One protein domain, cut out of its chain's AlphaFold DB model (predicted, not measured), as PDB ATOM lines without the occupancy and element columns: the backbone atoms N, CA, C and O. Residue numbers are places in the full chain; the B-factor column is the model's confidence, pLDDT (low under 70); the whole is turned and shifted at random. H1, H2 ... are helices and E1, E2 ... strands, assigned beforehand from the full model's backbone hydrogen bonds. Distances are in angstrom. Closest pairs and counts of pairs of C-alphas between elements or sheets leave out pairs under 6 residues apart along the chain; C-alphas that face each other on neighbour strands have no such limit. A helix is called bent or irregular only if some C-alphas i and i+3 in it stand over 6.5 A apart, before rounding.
ATOM      1  N   SER A   9      35.345  22.084  -5.485       83.56
ATOM      2  CA  SER A   9      34.794  23.253  -6.180       83.56
ATOM      3  C   SER A   9      35.108  24.583  -5.495       83.56
ATOM      4  O   SER A   9      35.293  25.590  -6.173       83.56
ATOM      5  N   ASP A  10      35.158  24.601  -4.164       83.94
ATOM      6  CA  ASP A  10      35.329  25.828  -3.384       83.94
ATOM      7  C   ASP A  10      36.801  26.255  -3.362       83.94
ATOM      8  O   ASP A  10      37.096  27.446  -3.417       83.94
ATOM      9  N   LEU A  11      37.723  25.283  -3.415       85.00
ATOM     10  CA  LEU A  11      39.144  25.521  -3.680       85.00
ATOM     11  C   LEU A  11      39.344  26.197  -5.037       85.00
ATOM     12  O   LEU A  11      39.973  27.248  -5.114       85.00
ATOM     13  N   THR A  12      38.772  25.626  -6.099       88.00
ATOM     14  CA  THR A  12      38.916  26.168  -7.455       88.00
ATOM     15  C   THR A  12      38.356  27.586  -7.559       88.00
ATOM     16  O   THR A  12      39.000  28.447  -8.150       88.00
ATOM     17  N   LYS A  13      37.199  27.862  -6.941       88.12
ATOM     18  CA  LYS A  13      36.617  29.214  -6.895       88.12
ATOM     19  C   LYS A  13      37.511  30.211  -6.163       88.12
ATOM     20  O   LYS A  13      37.690  31.323  -6.649       88.12
ATOM     21  N   ALA A  14      38.076  29.817  -5.023       87.44
ATOM     22  CA  ALA A  14      38.974  30.678  -4.262       87.44
ATOM     23  C   ALA A  14      40.261  30.991  -5.042       87.44
ATOM     24  O   ALA A  14      40.670  32.146  -5.094       87.44
ATOM     25  N   MET A  15      40.850  30.000  -5.721       87.94
ATOM     26  CA  MET A  15      42.016  30.215  -6.587       87.94
ATOM     27  C   MET A  15      41.699  31.143  -7.768       87.94
ATOM     28  O   MET A  15      42.496  32.026  -8.081       87.94
ATOM     29  N   LEU A  16      40.527  30.982  -8.399       90.00
ATOM     30  CA  LEU A  16      40.090  31.867  -9.485       90.00
ATOM     31  C   LEU A  16      39.945  33.318  -9.012       90.00
ATOM     32  O   LEU A  16      40.326  34.235  -9.730       90.00
ATOM     33  N   ALA A  17      39.415  33.520  -7.802       88.06
ATOM     34  CA  ALA A  17      39.276  34.846  -7.213       88.06
ATOM     35  C   ALA A  17      40.640  35.510  -6.963       88.06
ATOM     36  O   ALA A  17      40.795  36.688  -7.271       88.06
ATOM     37  N   CYS A  18      41.641  34.761  -6.480       86.44
ATOM     38  CA  CYS A  18      43.004  35.280  -6.327       86.44
ATOM     39  C   CYS A  18      43.615  35.695  -7.671       86.44
ATOM     40  O   CYS A  18      44.173  36.784  -7.774       86.44
ATOM     41  N   ALA A  19      43.464  34.860  -8.704       86.44
ATOM     42  CA  ALA A  19      43.969  35.161 -10.042       86.44
ATOM     43  C   ALA A  19      43.290  36.403 -10.646       86.44
ATOM     44  O   ALA A  19      43.968  37.277 -11.175       86.44
ATOM     45  N   ALA A  20      41.965  36.520 -10.513       86.88
ATOM     46  CA  ALA A  20      41.211  37.686 -10.981       86.88
ATOM     47  C   ALA A  20      41.589  38.981 -10.241       86.88
ATOM     48  O   ALA A  20      41.514  40.061 -10.818       86.88
ATOM     49  N   ALA A  21      42.009  38.872  -8.980       83.12
ATOM     50  CA  ALA A  21      42.491  39.990  -8.177       83.12
ATOM     51  C   ALA A  21      43.982  40.319  -8.403       83.12
ATOM     52  O   ALA A  21      44.495  41.227  -7.755       83.12
ATOM     53  N   GLY A  22      44.690  39.582  -9.270       85.81
ATOM     54  CA  GLY A  22      46.129  39.770  -9.500       85.81
ATOM     55  C   GLY A  22      47.001  39.390  -8.298       85.81
ATOM     56  O   GLY A  22      48.127  39.862  -8.169       85.81
ATOM     57  N   VAL A  23      46.487  38.561  -7.386       84.88
ATOM     58  CA  VAL A  23      47.220  38.143  -6.191       84.88
ATOM     59  C   VAL A  23      48.029  36.890  -6.503       84.88
ATOM     60  O   VAL A  23      47.483  35.793  -6.613       84.88
ATOM     61  N   GLU A  24      49.346  37.048  -6.594       82.06
ATOM     62  CA  GLU A  24      50.263  35.948  -6.924       82.06
ATOM     63  C   GLU A  24      50.826  35.238  -5.685       82.06
ATOM     64  O   GLU A  24      51.121  34.046  -5.730       82.06
ATOM     65  N   ASN A  25      50.929  35.940  -4.551       86.31
ATOM     66  CA  ASN A  25      51.484  35.402  -3.307       86.31
ATOM     67  C   ASN A  25      50.410  35.293  -2.225       86.31
ATOM     68  O   ASN A  25      50.181  36.212  -1.438       86.31
ATOM     69  N   TYR A  26      49.748  34.143  -2.161       87.56
ATOM     70  CA  TYR A  26      48.731  33.881  -1.151       87.56
ATOM     71  C   TYR A  26      48.807  32.455  -0.616       87.56
ATOM     72  O   TYR A  26      49.178  31.521  -1.321       87.56
ATOM     73  N   ASP A  27      48.384  32.292   0.635       90.06
ATOM     74  CA  ASP A  27      48.031  30.994   1.193       90.06
ATOM     75  C   ASP A  27      46.517  30.817   1.151       90.06
ATOM     76  O   ASP A  27      45.757  31.716   1.521       90.06
ATOM     77  N   LEU A  28      46.069  29.625   0.773       88.44
ATOM     78  CA  LEU A  28      44.665  29.238   0.819       88.44
ATOM     79  C   LEU A  28      44.477  28.139   1.865       88.44
ATOM     80  O   LEU A  28      45.119  27.094   1.819       88.44
ATOM     81  N   SER A  29      43.586  28.376   2.822       90.00
ATOM     82  CA  SER A  29      43.218  27.418   3.873       90.00
ATOM     83  C   SER A  29      41.699  27.353   4.025       90.00
ATOM     84  O   SER A  29      40.995  28.143   3.409       90.00
ATOM     85  N   PHE A  30      41.179  26.419   4.821       88.25
ATOM     86  CA  PHE A  30      39.741  26.291   5.071       88.25
ATOM     87  C   PHE A  30      39.464  26.334   6.566       88.25
ATOM     88  O   PHE A  30      40.217  25.765   7.359       88.25
ATOM     89  N   ASP A  31      38.392  27.018   6.957       87.19
ATOM     90  CA  ASP A  31      37.935  26.991   8.342       87.19
ATOM     91  C   ASP A  31      37.254  25.654   8.688       87.19
ATOM     92  O   ASP A  31      37.027  24.784   7.842       87.19
ATOM     93  N   ARG A  32      36.879  25.483   9.962       83.19
ATOM     94  CA  ARG A  32      36.136  24.294  10.420       83.19
ATOM     95  C   ARG A  32      34.746  24.172   9.785       83.19
ATOM     96  O   ARG A  32      34.125  23.120   9.894       83.19
ATOM     97  N   SER A  33      34.254  25.245   9.164       82.06
ATOM     98  CA  SER A  33      33.006  25.280   8.414       82.06
ATOM     99  C   SER A  33      33.200  25.010   6.907       82.06
ATOM    100  O   SER A  33      32.244  25.110   6.147       82.06
ATOM    101  N   GLY A  34      34.412  24.674   6.452       80.19
ATOM    102  CA  GLY A  34      34.708  24.439   5.039       80.19
ATOM    103  C   GLY A  34      34.714  25.705   4.174       80.19
ATOM    104  O   GLY A  34      34.717  25.595   2.950       80.19
ATOM    105  N   LYS A  35      34.728  26.904   4.770       85.25
ATOM    106  CA  LYS A  35      34.846  28.168   4.034       85.25
ATOM    107  C   LYS A  35      36.313  28.460   3.712       85.25
ATOM    108  O   LYS A  35      37.155  28.329   4.606       85.25
ATOM    109  N   PRO A  36      36.632  28.873   2.474       87.31
ATOM    110  CA  PRO A  36      37.991  29.244   2.109       87.31
ATOM    111  C   PRO A  36      38.416  30.530   2.832       87.31
ATOM    112  O   PRO A  36      37.685  31.517   2.865       87.31
ATOM    113  N   ILE A  37      39.626  30.512   3.379       89.50
ATOM    114  CA  ILE A  37      40.346  31.647   3.949       89.50
ATOM    115  C   ILE A  37      41.576  31.876   3.072       89.50
ATOM    116  O   ILE A  37      42.493  31.049   3.065       89.50
ATOM    117  N   ILE A  38      41.601  33.007   2.370       89.38
ATOM    118  CA  ILE A  38      42.740  33.464   1.571       89.38
ATOM    119  C   ILE A  38      43.557  34.423   2.438       89.38
ATOM    120  O   ILE A  38      43.052  35.458   2.868       89.38
ATOM    121  N   ARG A  39      44.817  34.082   2.706       90.12
ATOM    122  CA  ARG A  39      45.787  34.992   3.322       90.12
ATOM    123  C   ARG A  39      46.706  35.499   2.231       90.12
ATOM    124  O   ARG A  39      47.591  34.776   1.782       90.12
ATOM    125  N   VAL A  40      46.485  36.735   1.811       85.69
ATOM    126  CA  VAL A  40      47.413  37.420   0.919       85.69
ATOM    127  C   VAL A  40      48.661  37.724   1.736       85.69
ATOM    128  O   VAL A  40      48.607  38.498   2.692       85.69
ATOM    129  N   ARG A  41      49.774  37.064   1.411       78.19
ATOM    130  CA  ARG A  41      51.067  37.552   1.883       78.19
ATOM    131  C   ARG A  41      51.300  38.811   1.074       78.19
ATOM    132  O   ARG A  41      51.048  38.787  -0.127       78.19
ATOM    133  N   ALA A  42      51.724  39.901   1.703       63.97
ATOM    134  CA  ALA A  42      52.224  41.022   0.928       63.97
ATOM    135  C   ALA A  42      53.309  40.442   0.013       63.97
ATOM    136  O   ALA A  42      54.378  40.046   0.485       63.97
ATOM    137  N   SER A  43      53.003  40.282  -1.278       51.66
ATOM    138  CA  SER A  43      54.068  40.192  -2.250       51.66
ATOM    139  C   SER A  43      54.856  41.475  -2.050       51.66
ATOM    140  O   SER A  43      54.293  42.518  -1.703       51.66
ATOM    141  N   ALA A  44      56.160  41.420  -2.279       51.00
ATOM    142  CA  ALA A  44      56.829  42.612  -2.753       51.00
ATOM    143  C   ALA A  44      56.190  42.941  -4.110       51.00
ATOM    144  O   ALA A  44      56.736  42.652  -5.168       51.00
ATOM    145  N   GLN A  45      54.971  43.476  -4.086       48.69
ATOM    146  CA  GLN A  45      54.556  44.447  -5.054       48.69
ATOM    147  C   GLN A  45      55.651  45.481  -4.910       48.69
ATOM    148  O   GLN A  45      55.767  46.112  -3.857       48.69
ATOM    149  N   ALA A  46      56.570  45.477  -5.879       50.25
ATOM    150  CA  ALA A  46      57.493  46.568  -6.073       50.25
ATOM    151  C   ALA A  46      56.648  47.812  -5.850       50.25
ATOM    152  O   ALA A  46      55.676  48.042  -6.569       50.25
ATOM    153  N   THR A  47      56.897  48.482  -4.732       47.34
ATOM    154  CA  THR A  47      56.245  49.730  -4.405       47.34
ATOM    155  C   THR A  47      56.372  50.581  -5.662       47.34
ATOM    156  O   THR A  47      57.507  50.856  -6.062       47.34
ATOM    157  N   PRO A  48      55.270  51.028  -6.288       54.41
ATOM    158  CA  PRO A  48      55.347  52.083  -7.284       54.41
ATOM    159  C   PRO A  48      55.692  53.421  -6.609       54.41
ATOM    160  O   PRO A  48      55.467  54.476  -7.179       54.41
ATOM    161  N   ASP A  49      56.274  53.419  -5.403       52.03
ATOM    162  CA  ASP A  49      56.880  54.597  -4.785       52.03
ATOM    163  C   ASP A  49      57.956  55.207  -5.694       52.03
ATOM    164  O   ASP A  49      58.203  56.407  -5.618       52.03
ATOM    165  N   HIS A  50      58.558  54.414  -6.591       52.50
ATOM    166  CA  HIS A  50      59.468  54.939  -7.609       52.50
ATOM    167  C   HIS A  50      58.765  55.708  -8.742       52.50
ATOM    168  O   HIS A  50      59.405  56.559  -9.350       52.50
ATOM    169  N   ASP A  51      57.475  55.465  -8.992       56.56
ATOM    170  CA  ASP A  51      56.713  56.147 -10.048       56.56
ATOM    171  C   ASP A  51      55.857  57.301  -9.517       56.56
ATOM    172  O   ASP A  51      55.698  58.296 -10.211       56.56
ATOM    173  N   ILE A  52      55.374  57.255  -8.270       66.12
ATOM    174  CA  ILE A  52      54.515  58.329  -7.734       66.12
ATOM    175  C   ILE A  52      55.281  59.655  -7.621       66.12
ATOM    176  O   ILE A  52      54.754  60.708  -7.973       66.12
ATOM    177  N   ALA A  53      56.534  59.629  -7.154       72.00
ATOM    178  CA  ALA A  53      57.344  60.845  -7.058       72.00
ATOM    179  C   ALA A  53      57.651  61.438  -8.445       72.00
ATOM    180  O   ALA A  53      57.587  62.654  -8.620       72.00
ATOM    181  N   ALA A  54      57.924  60.579  -9.431       70.81
ATOM    182  CA  ALA A  54      58.188  60.987 -10.807       70.81
ATOM    183  C   ALA A  54      56.926  61.520 -11.509       70.81
ATOM    184  O   ALA A  54      56.994  62.537 -12.198       70.81
ATOM    185  N   GLU A  55      55.765  60.889 -11.299       69.75
ATOM    186  CA  GLU A  55      54.472  61.360 -11.807       69.75
ATOM    187  C   GLU A  55      54.072  62.706 -11.192       69.75
ATOM    188  O   GLU A  55      53.625  63.599 -11.912       69.75
ATOM    189  N   LEU A  56      54.273  62.891  -9.882       78.44
ATOM    190  CA  LEU A  56      53.998  64.163  -9.206       78.44
ATOM    191  C   LEU A  56      54.908  65.286  -9.713       78.44
ATOM    192  O   LEU A  56      54.440  66.402  -9.940       78.44
ATOM    193  N   GLU A  57      56.194  65.000  -9.924       81.12
ATOM    194  CA  GLU A  57      57.139  65.981 -10.458       81.12
ATOM    195  C   GLU A  57      56.814  66.347 -11.916       81.12
ATOM    196  O   GLU A  57      56.846  67.524 -12.287       81.12
ATOM    197  N   ALA A  58      56.439  65.362 -12.739       81.88
ATOM    198  CA  ALA A  58      55.999  65.586 -14.113       81.88
ATOM    199  C   ALA A  58      54.701  66.409 -14.176       81.88
ATOM    200  O   ALA A  58      54.591  67.321 -14.996       81.88
ATOM    201  N   TRP A  59      53.742  66.132 -13.289       80.50
ATOM    202  CA  TRP A  59      52.498  66.893 -13.193       80.50
ATOM    203  C   TRP A  59      52.736  68.334 -12.727       80.50
ATOM    204  O   TRP A  59      52.159  69.253 -13.303       80.50
ATOM    205  N   SER A  60      53.624  68.547 -11.747       83.00
ATOM    206  CA  SER A  60      53.991  69.891 -11.278       83.00
ATOM    207  C   SER A  60      54.591  70.736 -12.402       83.00
ATOM    208  O   SER A  60      54.170  71.871 -12.594       83.00
ATOM    209  N   ARG A  61      55.521  70.181 -13.194       82.38
ATOM    210  CA  ARG A  61      56.125  70.905 -14.328       82.38
ATOM    211  C   ARG A  61      55.116  71.242 -15.425       82.38
ATOM    212  O   ARG A  61      55.219  72.293 -16.037       82.38
ATOM    213  N   ALA A  62      54.132  70.374 -15.661       78.69
ATOM    214  CA  ALA A  62      53.081  70.610 -16.652       78.69
ATOM    215  C   ALA A  62      52.056  71.686 -16.234       78.69
ATOM    216  O   ALA A  62      51.241  72.086 -17.060       78.69
ATOM    217  N   GLN A  63      52.052  72.117 -14.968       74.19
ATOM    218  CA  GLN A  63      51.201  73.200 -14.450       74.19
ATOM    219  C   GLN A  63      51.917  74.566 -14.427       74.19
ATOM    220  O   GLN A  63      51.279  75.570 -14.117       74.19
ATOM    221  N   GLU A  64      53.227  74.603 -14.697       67.19
ATOM    222  CA  GLU A  64      54.062  75.816 -14.646       67.19
ATOM    223  C   GLU A  64      54.289  76.483 -16.024       67.19
ATOM    224  O   GLU A  64      54.864  77.572 -16.063       67.19
TER     225      GLU A  64
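This is residues 9 to 64 of the 65 residues of an uncharacterized protein of Brevundimonas nasdae (UniProt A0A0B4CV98). A small head is made of one helix, H1, packed over a two-stranded hairpin, E1 and E2, and from this head a long arm sticks out, residues 46 to 64, which holds the second helix, H2. The arm makes much of the length, and H2 has no part of the head beside it. The printed part has 56 residues, with two named helices and two named strands in the order H1, E1, E2, H2; the sheet has the order E1 - E2 and is antiparallel, and the class is mixed, helices and strands. The whole is extended, with a radius of gyration of the C-alphas of 18.5 A and spans of 59 by 16 by 15 A.

H1, residues 9 to 20, has 4 pairs of C-alphas within 8 A of E2, residues 36 to 40; the closest are those of Ala 14 and Pro 36, 6.6 A apart. With E1, residues 26 to 30, H1 has 3 such pairs, the closest being the C-alphas of Ala 14 and Leu 28, 7.8 A apart. E1 and E2 form a hairpin, antiparallel at 158 degrees between their directions; N 29 and O 37 are 2.9 A apart and N 37 and O 29 are 2.7 A apart, both within hydrogen-bond range. H2, residues 49 to 62, is apart from H1 and from E1. Every O i to N i+4 pair is within hydrogen-bond range in H1, and 8 of 10 in H2.

H1 begins with C-alpha 9 at (34.794, 23.253, -6.180) and is 16.5 A long. E1 measures 13.3 A and E2 12.5 A. H2 is 20.3 A long and ends with C-alpha 62 at (53.081, 70.610, -16.652); it is neither bent nor irregular, but only just: C-alphas 50 and 53 are 6.3 A apart.

The two C-alphas farthest apart, those of Arg 32 and Glu 64, are 60.0 A apart. Without residues 46 to 64, which stand free, the body spans 32 by 17 by 8 A. The printed part has no cut; the links H1 to E1 and E1 to E2 are tight, and E2 to H2 is short. The mean pLDDT of the printed part is 77.9, and it is under 70 at residues 42 to 52, 55 and 64.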